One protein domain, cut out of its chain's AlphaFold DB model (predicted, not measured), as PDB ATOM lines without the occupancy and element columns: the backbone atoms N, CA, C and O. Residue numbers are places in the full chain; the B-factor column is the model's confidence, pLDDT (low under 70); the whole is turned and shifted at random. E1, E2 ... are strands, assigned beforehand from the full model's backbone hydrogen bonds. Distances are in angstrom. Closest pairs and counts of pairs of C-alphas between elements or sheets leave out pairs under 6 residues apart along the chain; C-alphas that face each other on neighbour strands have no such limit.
ATOM      1  N   PRO A  46     -40.708  -6.663  21.714       82.44
ATOM      2  CA  PRO A  46     -41.447  -5.867  22.689       82.44
ATOM      3  C   PRO A  46     -40.494  -5.043  23.561       82.44
ATOM      4  O   PRO A  46     -39.462  -5.559  23.987       82.44
ATOM      5  N   CYS A  47     -40.867  -3.804  23.865       82.50
ATOM      6  CA  CYS A  47     -40.097  -2.886  24.706       82.50
ATOM      7  C   CYS A  47     -41.023  -2.019  25.560       82.50
ATOM      8  O   CYS A  47     -42.218  -1.910  25.272       82.50
ATOM      9  N   ASN A  48     -40.458  -1.382  26.584       81.50
ATOM     10  CA  ASN A  48     -41.123  -0.325  27.348       81.50
ATOM     11  C   ASN A  48     -40.317   0.986  27.346       81.50
ATOM     12  O   ASN A  48     -40.911   2.048  27.513       81.50
ATOM     13  N   PHE A  49     -38.995   0.925  27.138       80.44
ATOM     14  CA  PHE A  49     -38.099   2.085  27.147       80.44
ATOM     15  C   PHE A  49     -37.153   2.072  25.939       80.44
ATOM     16  O   PHE A  49     -36.800   1.008  25.433       80.44
ATOM     17  N   ASN A  50     -36.687   3.245  25.487       77.56
ATOM     18  CA  ASN A  50     -35.777   3.355  24.333       77.56
ATOM     19  C   ASN A  50     -34.502   2.512  24.504       77.56
ATOM     20  O   ASN A  50     -33.994   1.942  23.542       77.56
ATOM     21  N   CYS A  51     -34.005   2.359  25.730       77.31
ATOM     22  CA  CYS A  51     -32.795   1.592  26.002       77.31
ATOM     23  C   CYS A  51     -32.966   0.059  25.905       77.31
ATOM     24  O   CYS A  51     -31.966  -0.645  25.753       77.31
ATOM     25  N   ASP A  52     -34.203  -0.467  25.871       82.19
ATOM     26  CA  ASP A  52     -34.471  -1.854  25.441       82.19
ATOM     27  C   ASP A  52     -34.076  -2.060  23.959       82.19
ATOM     28  O   ASP A  52     -33.764  -3.172  23.526       82.19
ATOM     29  N   CYS A  53     -34.086  -0.973  23.178       82.44
ATOM     30  CA  CYS A  53     -33.869  -0.939  21.732       82.44
ATOM     31  C   CYS A  53     -32.481  -0.408  21.334       82.44
ATOM     32  O   CYS A  53     -32.025  -0.669  20.219       82.44
ATOM     33  N   ASN A  54     -31.787   0.280  22.246       84.44
ATOM     34  CA  ASN A  54     -30.386   0.671  22.100       84.44
ATOM     35  C   ASN A  54     -29.448  -0.360  22.731       84.44
ATOM     36  O   ASN A  54     -29.669  -0.830  23.848       84.44
ATOM     37  N   ASN A  55     -28.347  -0.680  22.053       85.50
ATOM     38  CA  ASN A  55     -27.288  -1.522  22.596       85.50
ATOM     39  C   ASN A  55     -25.915  -1.262  21.938       85.50
ATOM     40  O   ASN A  55     -25.746  -0.329  21.154       85.50
ATOM     41  N   GLN A  56     -24.914  -2.089  22.259       86.06
ATOM     42  CA  GLN A  56     -23.522  -1.930  21.800       86.06
ATOM     43  C   GLN A  56     -23.331  -1.991  20.267       86.06
ATOM     44  O   GLN A  56     -22.260  -1.643  19.764       86.06
ATOM     45  N   VAL A  57     -24.327  -2.478  19.519       84.69
ATOM     46  CA  VAL A  57     -24.272  -2.691  18.059       84.69
ATOM     47  C   VAL A  57     -25.416  -1.981  17.325       84.69
ATOM     48  O   VAL A  57     -25.250  -1.626  16.158       84.69
ATOM     49  N   TYR A  58     -26.546  -1.743  17.994       86.12
ATOM     50  CA  TYR A  58     -27.751  -1.143  17.420       86.12
ATOM     51  C   TYR A  58     -28.164   0.127  18.176       86.12
ATOM     52  O   TYR A  58     -28.019   0.209  19.397       86.12
ATOM     53  N   GLU A  59     -28.681   1.108  17.450       87.19
ATOM     54  CA  GLU A  59     -29.403   2.259  17.999       87.19
ATOM     55  C   GLU A  59     -30.889   2.128  17.658       87.19
ATOM     56  O   GLU A  59     -31.237   1.488  16.666       87.19
ATOM     57  N   GLY A  60     -31.784   2.686  18.462       79.88
ATOM     58  CA  GLY A  60     -33.215   2.556  18.242       79.88
ATOM     59  C   GLY A  60     -34.072   3.143  19.352       79.88
ATOM     60  O   GLY A  60     -33.597   3.469  20.435       79.88
ATOM     61  N   VAL A  61     -35.368   3.239  19.085       83.06
ATOM     62  CA  VAL A  61     -36.361   3.760  20.032       83.06
ATOM     63  C   VAL A  61     -37.486   2.758  20.244       83.06
ATOM     64  O   VAL A  61     -37.741   1.889  19.402       83.06
ATOM     65  N   CYS A  62     -38.158   2.873  21.386       81.50
ATOM     66  CA  CYS A  62     -39.338   2.087  21.697       81.50
ATOM     67  C   CYS A  62     -40.585   2.840  21.230       81.50
ATOM     68  O   CYS A  62     -41.023   3.790  21.873       81.50
ATOM     69  N   GLN A  63     -41.166   2.409  20.112       81.75
ATOM     70  CA  GLN A  63     -42.338   3.040  19.513       81.75
ATOM     71  C   GLN A  63     -43.523   2.070  19.556       81.75
ATOM     72  O   GLN A  63     -43.415   0.919  19.134       81.75
ATOM     73  N   ASP A  64     -44.649   2.508  20.124       83.75
ATOM     74  CA  ASP A  64     -45.866   1.698  20.301       83.75
ATOM     75  C   ASP A  64     -45.620   0.322  20.964       83.75
ATOM     76  O   ASP A  64     -46.244  -0.692  20.631       83.75
ATOM     77  N   GLY A  65     -44.674   0.275  21.912       82.50
ATOM     78  CA  GLY A  65     -44.284  -0.939  22.638       82.50
ATOM     79  C   GLY A  65     -43.448  -1.936  21.826       82.50
ATOM     80  O   GLY A  65     -43.339  -3.101  22.222       82.50
ATOM     81  N   LYS A  66     -42.872  -1.518  20.688       84.75
ATOM     82  CA  LYS A  66     -41.933  -2.314  19.883       84.75
ATOM     83  C   LYS A  66     -40.676  -1.533  19.514       84.75
ATOM     84  O   LYS A  66     -40.726  -0.341  19.233       84.75
ATOM     85  N   CYS A  67     -39.545  -2.228  19.455       85.19
ATOM     86  CA  CYS A  67     -38.290  -1.613  19.052       85.19
ATOM     87  C   CYS A  67     -38.241  -1.320  17.554       85.19
ATOM     88  O   CYS A  67     -38.368  -2.232  16.733       85.19
ATOM     89  N   LEU A  68     -37.946  -0.068  17.208       83.44
ATOM     90  CA  LEU A  68     -37.463   0.331  15.893       83.44
ATOM     91  C   LEU A  68     -35.964   0.614  16.018       83.44
ATOM     92  O   LEU A  68     -35.584   1.624  16.604       83.44
ATOM     93  N   SER A  69     -35.117  -0.287  15.511       83.50
ATOM     94  CA  SER A  69     -33.659  -0.174  15.652       83.50
ATOM     95  C   SER A  69     -32.886  -0.402  14.355       83.50
ATOM     96  O   SER A  69     -33.225  -1.275  13.549       83.50
ATOM     97  N   PHE A  70     -31.790   0.339  14.222       85.38
ATOM     98  CA  PHE A  70     -30.849   0.376  13.109       85.38
ATOM     99  C   PHE A  70     -29.453  -0.033  13.596       85.38
ATOM    100  O   PHE A  70     -29.150   0.024  14.787       85.38
ATOM    101  N   GLN A  71     -28.601  -0.525  12.696       86.19
ATOM    102  CA  GLN A  71     -27.250  -0.950  13.066       86.19
ATOM    103  C   GLN A  71     -26.308   0.256  13.077       86.19
ATOM    104  O   GLN A  71     -26.206   0.943  12.066       86.19
ATOM    105  N   ARG A  72     -25.583   0.471  14.181       88.75
ATOM    106  CA  ARG A  72     -24.643   1.592  14.322       88.75
ATOM    107  C   ARG A  72     -23.461   1.440  13.376       88.75
ATOM    108  O   ARG A  72     -22.756   0.420  13.421       88.75
ATOM    109  N   ASP A  73     -23.171   2.484  12.612       89.31
ATOM    110  CA  ASP A  73     -21.990   2.541  11.757       89.31
ATOM    111  C   ASP A  73     -20.678   2.591  12.556       89.31
ATOM    112  O   ASP A  73     -20.620   3.011  13.717       89.31
ATOM    113  N   ASN A  74     -19.595   2.129  11.926       89.50
ATOM    114  CA  ASN A  74     -18.246   2.229  12.487       89.50
ATOM    115  C   ASN A  74     -17.728   3.672  12.372       89.50
ATOM    116  O   ASN A  74     -18.014   4.364  11.396       89.50
ATOM    117  N   CYS A  75     -16.890   4.092  13.319       83.69
ATOM    118  CA  CYS A  75     -16.278   5.417  13.326       83.69
ATOM    119  C   CYS A  75     -14.770   5.339  13.624       83.69
ATOM    120  O   CYS A  75     -14.300   4.406  14.279       83.69
ATOM    121  N   SER A  76     -13.995   6.299  13.110       83.12
ATOM    122  CA  SER A  76     -12.526   6.194  13.065       83.12
ATOM    123  C   SER A  76     -11.804   6.855  14.242       83.12
ATOM    124  O   SER A  76     -10.745   6.375  14.643       83.12
ATOM    125  N   VAL A  77     -12.344   7.951  14.790       83.31
ATOM    126  CA  VAL A  77     -11.662   8.793  15.790       83.31
ATOM    127  C   VAL A  77     -12.571   9.008  17.008       83.31
ATOM    128  O   VAL A  77     -13.545   9.751  16.899       83.31
ATOM    129  N   PRO A  78     -12.282   8.390  18.172       85.25
ATOM    130  CA  PRO A  78     -13.051   8.609  19.397       85.25
ATOM    131  C   PRO A  78     -13.169  10.097  19.755       85.25
ATOM    132  O   PRO A  78     -12.180  10.827  19.697       85.25
ATOM    133  N   GLY A  79     -14.374  10.540  20.113       78.31
ATOM    134  CA  GLY A  79     -14.695  11.941  20.405       78.31
ATOM    135  C   GLY A  79     -15.048  12.804  19.186       78.31
ATOM    136  O   GLY A  79     -15.521  13.924  19.369       78.31
ATOM    137  N   GLN A  80     -14.876  12.312  17.952       84.88
ATOM    138  CA  GLN A  80     -15.362  13.004  16.750       84.88
ATOM    139  C   GLN A  80     -16.891  13.159  16.804       84.88
ATOM    140  O   GLN A  80     -17.578  12.243  17.246       84.88
ATOM    141  N   ARG A  81     -17.430  14.285  16.326       83.56
ATOM    142  CA  ARG A  81     -18.876  14.501  16.131       83.56
ATOM    143  C   ARG A  81     -19.239  14.417  14.649       83.56
ATOM    144  O   ARG A  81     -18.422  14.781  13.803       83.56
ATOM    145  N   GLN A  82     -20.454  13.974  14.345       80.00
ATOM    146  CA  GLN A  82     -21.074  14.135  13.026       80.00
ATOM    147  C   GLN A  82     -22.565  14.483  13.175       80.00
ATOM    148  O   GLN A  82     -23.157  14.128  14.202       80.00
ATOM    149  N   PRO A  83     -23.181  15.155  12.185       77.44
ATOM    150  CA  PRO A  83     -24.620  15.372  12.179       77.44
ATOM    151  C   PRO A  83     -25.388  14.048  12.063       77.44
ATOM    152  O   PRO A  83     -24.900  13.050  11.524       77.44
ATOM    153  N   CYS A  84     -26.610  14.047  12.576       70.00
ATOM    154  CA  CYS A  84     -27.559  12.947  12.495       70.00
ATOM    155  C   CYS A  84     -28.990  13.488  12.516       70.00
ATOM    156  O   CYS A  84     -29.239  14.607  12.961       70.00
ATOM    157  N   PHE A  85     -29.933  12.684  12.031       69.12
ATOM    158  CA  PHE A  85     -31.350  13.023  12.078       69.12
ATOM    159  C   PHE A  85     -31.970  12.378  13.326       69.12
ATOM    160  O   PHE A  85     -32.026  11.146  13.383       69.12
ATOM    161  N   PRO A  86     -32.404  13.164  14.329       64.88
ATOM    162  CA  PRO A  86     -33.061  12.622  15.512       64.88
ATOM    163  C   PRO A  86     -34.414  12.007  15.130       64.88
ATOM    164  O   PRO A  86     -35.063  12.426  14.167       64.88
ATOM    165  N   VAL A  87     -34.848  10.986  15.873       59.56
ATOM    166  CA  VAL A  87     -36.113  10.302  15.574       59.56
ATOM    167  C   VAL A  87     -37.289  11.233  15.898       59.56
ATOM    168  O   VAL A  87     -37.287  11.941  16.904       59.56
ATOM    169  N   VAL A  88     -38.285  11.259  15.008       53.81
ATOM    170  CA  VAL A  88     -39.368  12.256  15.004       53.81
ATOM    171  C   VAL A  88     -40.135  12.264  16.333       53.81
ATOM    172  O   VAL A  88     -40.905  11.346  16.609       53.81
ATOM    173  N   GLY A  89     -39.965  13.336  17.116       57.09
ATOM    174  CA  GLY A  89     -40.737  13.592  18.336       57.09
ATOM    175  C   GLY A  89     -39.962  14.184  19.519       57.09
ATOM    176  O   GLY A  89     -40.609  14.707  20.420       57.09
ATOM    177  N   GLU A  90     -38.622  14.130  19.531       53.38
ATOM    178  CA  GLU A  90     -37.828  14.534  20.714       53.38
ATOM    179  C   GLU A  90     -37.207  15.948  20.651       53.38
ATOM    180  O   GLU A  90     -37.058  16.569  21.701       53.38
ATOM    181  N   CYS A  91     -36.915  16.508  19.467       56.06
ATOM    182  CA  CYS A  91     -36.456  17.902  19.330       56.06
ATOM    183  C   CYS A  91     -37.599  18.804  18.810       56.06
ATOM    184  O   CYS A  91     -38.139  18.565  17.727       56.06
ATOM    185  N   THR A  92     -37.974  19.849  19.556       52.84
ATOM    186  CA  THR A  92     -38.983  20.846  19.142       52.84
ATOM    187  C   THR A  92     -38.314  22.123  18.633       52.84
ATOM    188  O   THR A  92     -37.633  22.782  19.412       52.84
ATOM    189  N   GLY A  93     -38.570  22.501  17.375       53.00
ATOM    190  CA  GLY A  93     -38.037  23.731  16.765       53.00
ATOM    191  C   GLY A  93     -36.708  23.519  16.034       53.00
ATOM    192  O   GLY A  93     -35.663  23.921  16.526       53.00
ATOM    193  N   GLY A  94     -36.746  22.841  14.880       53.03
ATOM    194  CA  GLY A  94     -35.663  22.845  13.878       53.03
ATOM    195  C   GLY A  94     -34.318  22.189  14.237       53.03
ATOM    196  O   GLY A  94     -33.477  22.055  13.356       53.03
ATOM    197  N   SER A  95     -34.102  21.756  15.482       52.97
ATOM    198  CA  SER A  95     -32.759  21.456  16.000       52.97
ATOM    199  C   SER A  95     -32.028  20.321  15.268       52.97
ATOM    200  O   SER A  95     -32.544  19.208  15.126       52.97
ATOM    201  N   SER A  96     -30.772  20.584  14.901       62.19
ATOM    202  CA  SER A  96     -29.824  19.592  14.392       62.19
ATOM    203  C   SER A  96     -29.536  18.499  15.430       62.19
ATOM    204  O   SER A  96     -29.344  18.772  16.617       62.19
ATOM    205  N   GLY A  97     -29.439  17.244  14.987       68.12
ATOM    206  CA  GLY A  97     -28.908  16.160  15.811       68.12
ATOM    207  C   GLY A  97     -27.391  16.027  15.662       68.12
ATOM    208  O   GLY A  97     -26.859  16.130  14.555       68.12
ATOM    209  N   SER A  98     -26.684  15.732  16.754       80.06
ATOM    210  CA  SER A  98     -25.251  15.409  16.749       80.06
ATOM    211  C   SER A  98     -24.981  14.081  17.459       80.06
ATOM    212  O   SER A  98     -25.447  13.858  18.573       80.06
ATOM    213  N   GLN A  99     -24.187  13.208  16.835       84.75
ATOM    214  CA  GLN A  99     -23.742  11.937  17.415       84.75
ATOM    215  C   GLN A  99     -22.216  11.910  17.562       84.75
ATOM    216  O   GLN A  99     -21.475  12.412  16.711       84.75
ATOM    217  N   ILE A 100     -21.733  11.315  18.657       85.75
ATOM    218  CA  ILE A 100     -20.307  11.245  19.013       85.75
ATOM    219  C   ILE A 100     -19.749   9.864  18.641       85.75
ATOM    220  O   ILE A 100     -20.395   8.845  18.867       85.75
ATOM    221  N   CYS A 101     -18.535   9.795  18.102       89.62
ATOM    222  CA  CYS A 101     -17.819   8.546  17.865       89.62
ATOM    223  C   CYS A 101     -17.266   7.986  19.180       89.62
ATOM    224  O   CYS A 101     -16.487   8.655  19.858       89.62
ATOM    225  N   LYS A 102     -17.616   6.737  19.507       88.25
ATOM    226  CA  LYS A 102     -17.198   6.032  20.730       88.25
ATOM    227  C   LYS A 102     -17.385   6.864  22.024       88.25
ATOM    228  O   LYS A 102     -16.396   7.164  22.697       88.25
ATOM    229  N   PRO A 103     -18.627   7.237  22.379       83.69
ATOM    230  CA  PRO A 103     -18.939   7.803  23.689       83.69
ATOM    231  C   PRO A 103     -18.724   6.758  24.794       83.69
ATOM    232  O   PRO A 103     -18.662   5.559  24.515       83.69
ATOM    233  N   ASP A 104     -18.674   7.195  26.053       84.19
ATOM    234  CA  ASP A 104     -18.270   6.362  27.200       84.19
ATOM    235  C   ASP A 104     -19.116   5.092  27.420       84.19
ATOM    236  O   ASP A 104     -18.642   4.128  28.019       84.19
ATOM    237  N   TYR A 105     -20.353   5.052  26.910       80.38
ATOM    238  CA  TYR A 105     -21.226   3.876  26.980       80.38
ATOM    239  C   TYR A 105     -20.979   2.835  25.866       80.38
ATOM    240  O   TYR A 105     -21.469   1.708  25.981       80.38
ATOM    241  N   LEU A 106     -20.210   3.148  24.812       83.62
ATOM    242  CA  LEU A 106     -19.867   2.217  23.728       83.62
ATOM    243  C   LEU A 106     -18.425   1.696  23.833       83.62
ATOM    244  O   LEU A 106     -17.441   2.431  23.749       83.62
ATOM    245  N   ASN A 107     -18.290   0.371  23.919       84.56
ATOM    246  CA  ASN A 107     -16.985  -0.285  24.049       84.56
ATOM    247  C   ASN A 107     -16.183  -0.315  22.732       84.56
ATOM    248  O   ASN A 107     -14.950  -0.316  22.750       84.56
ATOM    249  N   ALA A 108     -16.871  -0.332  21.586       82.62
ATOM    250  CA  ALA A 108     -16.285  -0.370  20.246       82.62
ATOM    251  C   ALA A 108     -16.397   0.990  19.537       82.62
ATOM    252  O   ALA A 108     -17.313   1.756  19.820       82.62
ATOM    253  N   SER A 109     -15.501   1.271  18.583       87.38
ATOM    254  CA  SER A 109     -15.526   2.510  17.788       87.38
ATOM    255  C   SER A 109     -16.688   2.527  16.787       87.38
ATOM    256  O   SER A 109     -16.530   2.234  15.599       87.38
ATOM    257  N   ARG A 110     -17.873   2.842  17.306       88.94
ATOM    258  CA  ARG A 110     -19.123   3.071  16.580       88.94
ATOM    259  C   ARG A 110     -19.697   4.428  16.960       88.94
ATOM    260  O   ARG A 110     -19.339   4.982  18.004       88.94
ATOM    261  N   TRP A 111     -20.576   4.946  16.119       90.44
ATOM    262  CA  TRP A 111     -21.310   6.163  16.436       90.44
ATOM    263  C   TRP A 111     -22.323   5.929  17.569       90.44
ATOM    264  O   TRP A 111     -22.973   4.881  17.646       90.44
ATOM    265  N   GLY A 112     -22.360   6.880  18.500       85.44
ATOM    266  CA  GLY A 112     -23.303   6.946  19.610       85.44
ATOM    267  C   GLY A 112     -24.704   7.348  19.167       85.44
ATOM    268  O   GLY A 112     -24.962   7.516  17.985       85.44
ATOM    269  N   ASP A 113     -25.597   7.492  20.137       84.12
ATOM    270  CA  ASP A 113     -26.963   7.963  19.914       84.12
ATOM    271  C   ASP A 113     -26.964   9.415  19.409       84.12
ATOM    272  O   ASP A 113     -26.080  10.208  19.752       84.12
ATOM    273  N   CYS A 114     -27.976   9.758  18.617       77.88
ATOM    274  CA  CYS A 114     -28.199  11.113  18.130       77.88
ATOM    275  C   CYS A 114     -28.801  12.008  19.228       77.88
ATOM    276  O   CYS A 114     -29.912  11.751  19.685       77.88
ATOM    277  N   GLU A 115     -28.092  13.060  19.643       73.38
ATOM    278  CA  GLU A 115     -28.551  14.020  20.661       73.38
ATOM    279  C   GLU A 115     -28.928  15.363  20.013       73.38
ATOM    280  O   GLU A 115     -28.190  15.853  19.157       73.38
ATOM    281  N   CYS A 116     -30.042  15.985  20.426       68.19
ATOM    282  CA  CYS A 116     -30.365  17.358  20.014       68.19
ATOM    283  C   CYS A 116     -29.281  18.314  20.555       68.19
ATOM    284  O   CYS A 116     -29.023  18.325  21.763       68.19
ATOM    285  N   VAL A 117     -28.689  19.149  19.700       63.09
ATOM    286  CA  VAL A 117     -27.894  20.306  20.140       63.09
ATOM    287  C   VAL A 117     -28.756  21.567  20.083       63.09
ATOM    288  O   VAL A 117     -29.459  21.802  19.105       63.09
TER     289      VAL A 117
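What this domain is: This is residues 46 to 117 of the 883 residues of an uncharacterized protein of Myxococcales bacterium (UniProt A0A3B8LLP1). Mostly loops with little regular structure: two small strand hairpins, E1-E2 and E3-E4, sit apart, joined by residues 72 to 80, and the last stretch adds a short pairing to E4. The printed part has 72 residues, no named helix and four strands, E1 to E4 in that order, in two antiparallel two-strand sheets; it is all strand, with 20 residues in named elements. It is compact, radius of gyration of the C-alphas 12.3 A, spanning 35 by 29 by 16 A.

Where its parts are: After residues 46 to 57, find C-alpha 58 at (-27.751, -1.143, 17.420), where E1, residues 58 to 63, begins and runs 15.3 A. E2, residues 66 to 71, runs 16.2 A. E3 is residues 81 to 84; E4, residues 97 to 100, ends at C-alpha 100 (-20.307, 11.245, 19.013).

How they stand to each other: Look at hairpin E1 and E2, antiparallel at 158 degrees: N 61 and O 68 are within hydrogen-bond range, 3.0 A. In hairpin E3 and E4, antiparallel at 143 degrees, see N 84 and O 97, 2.9 A. Residues 115 to 116 pair antiparallel with 97 to 98 of E4.

The domain as a whole: The C-alphas of Asp 64 and Val 77 are farthest apart, 35.2 A. The printed part has no cut; the link E3 to E4 is long. Confidence is under 70 at residues 85 to 97 and 116 to 117.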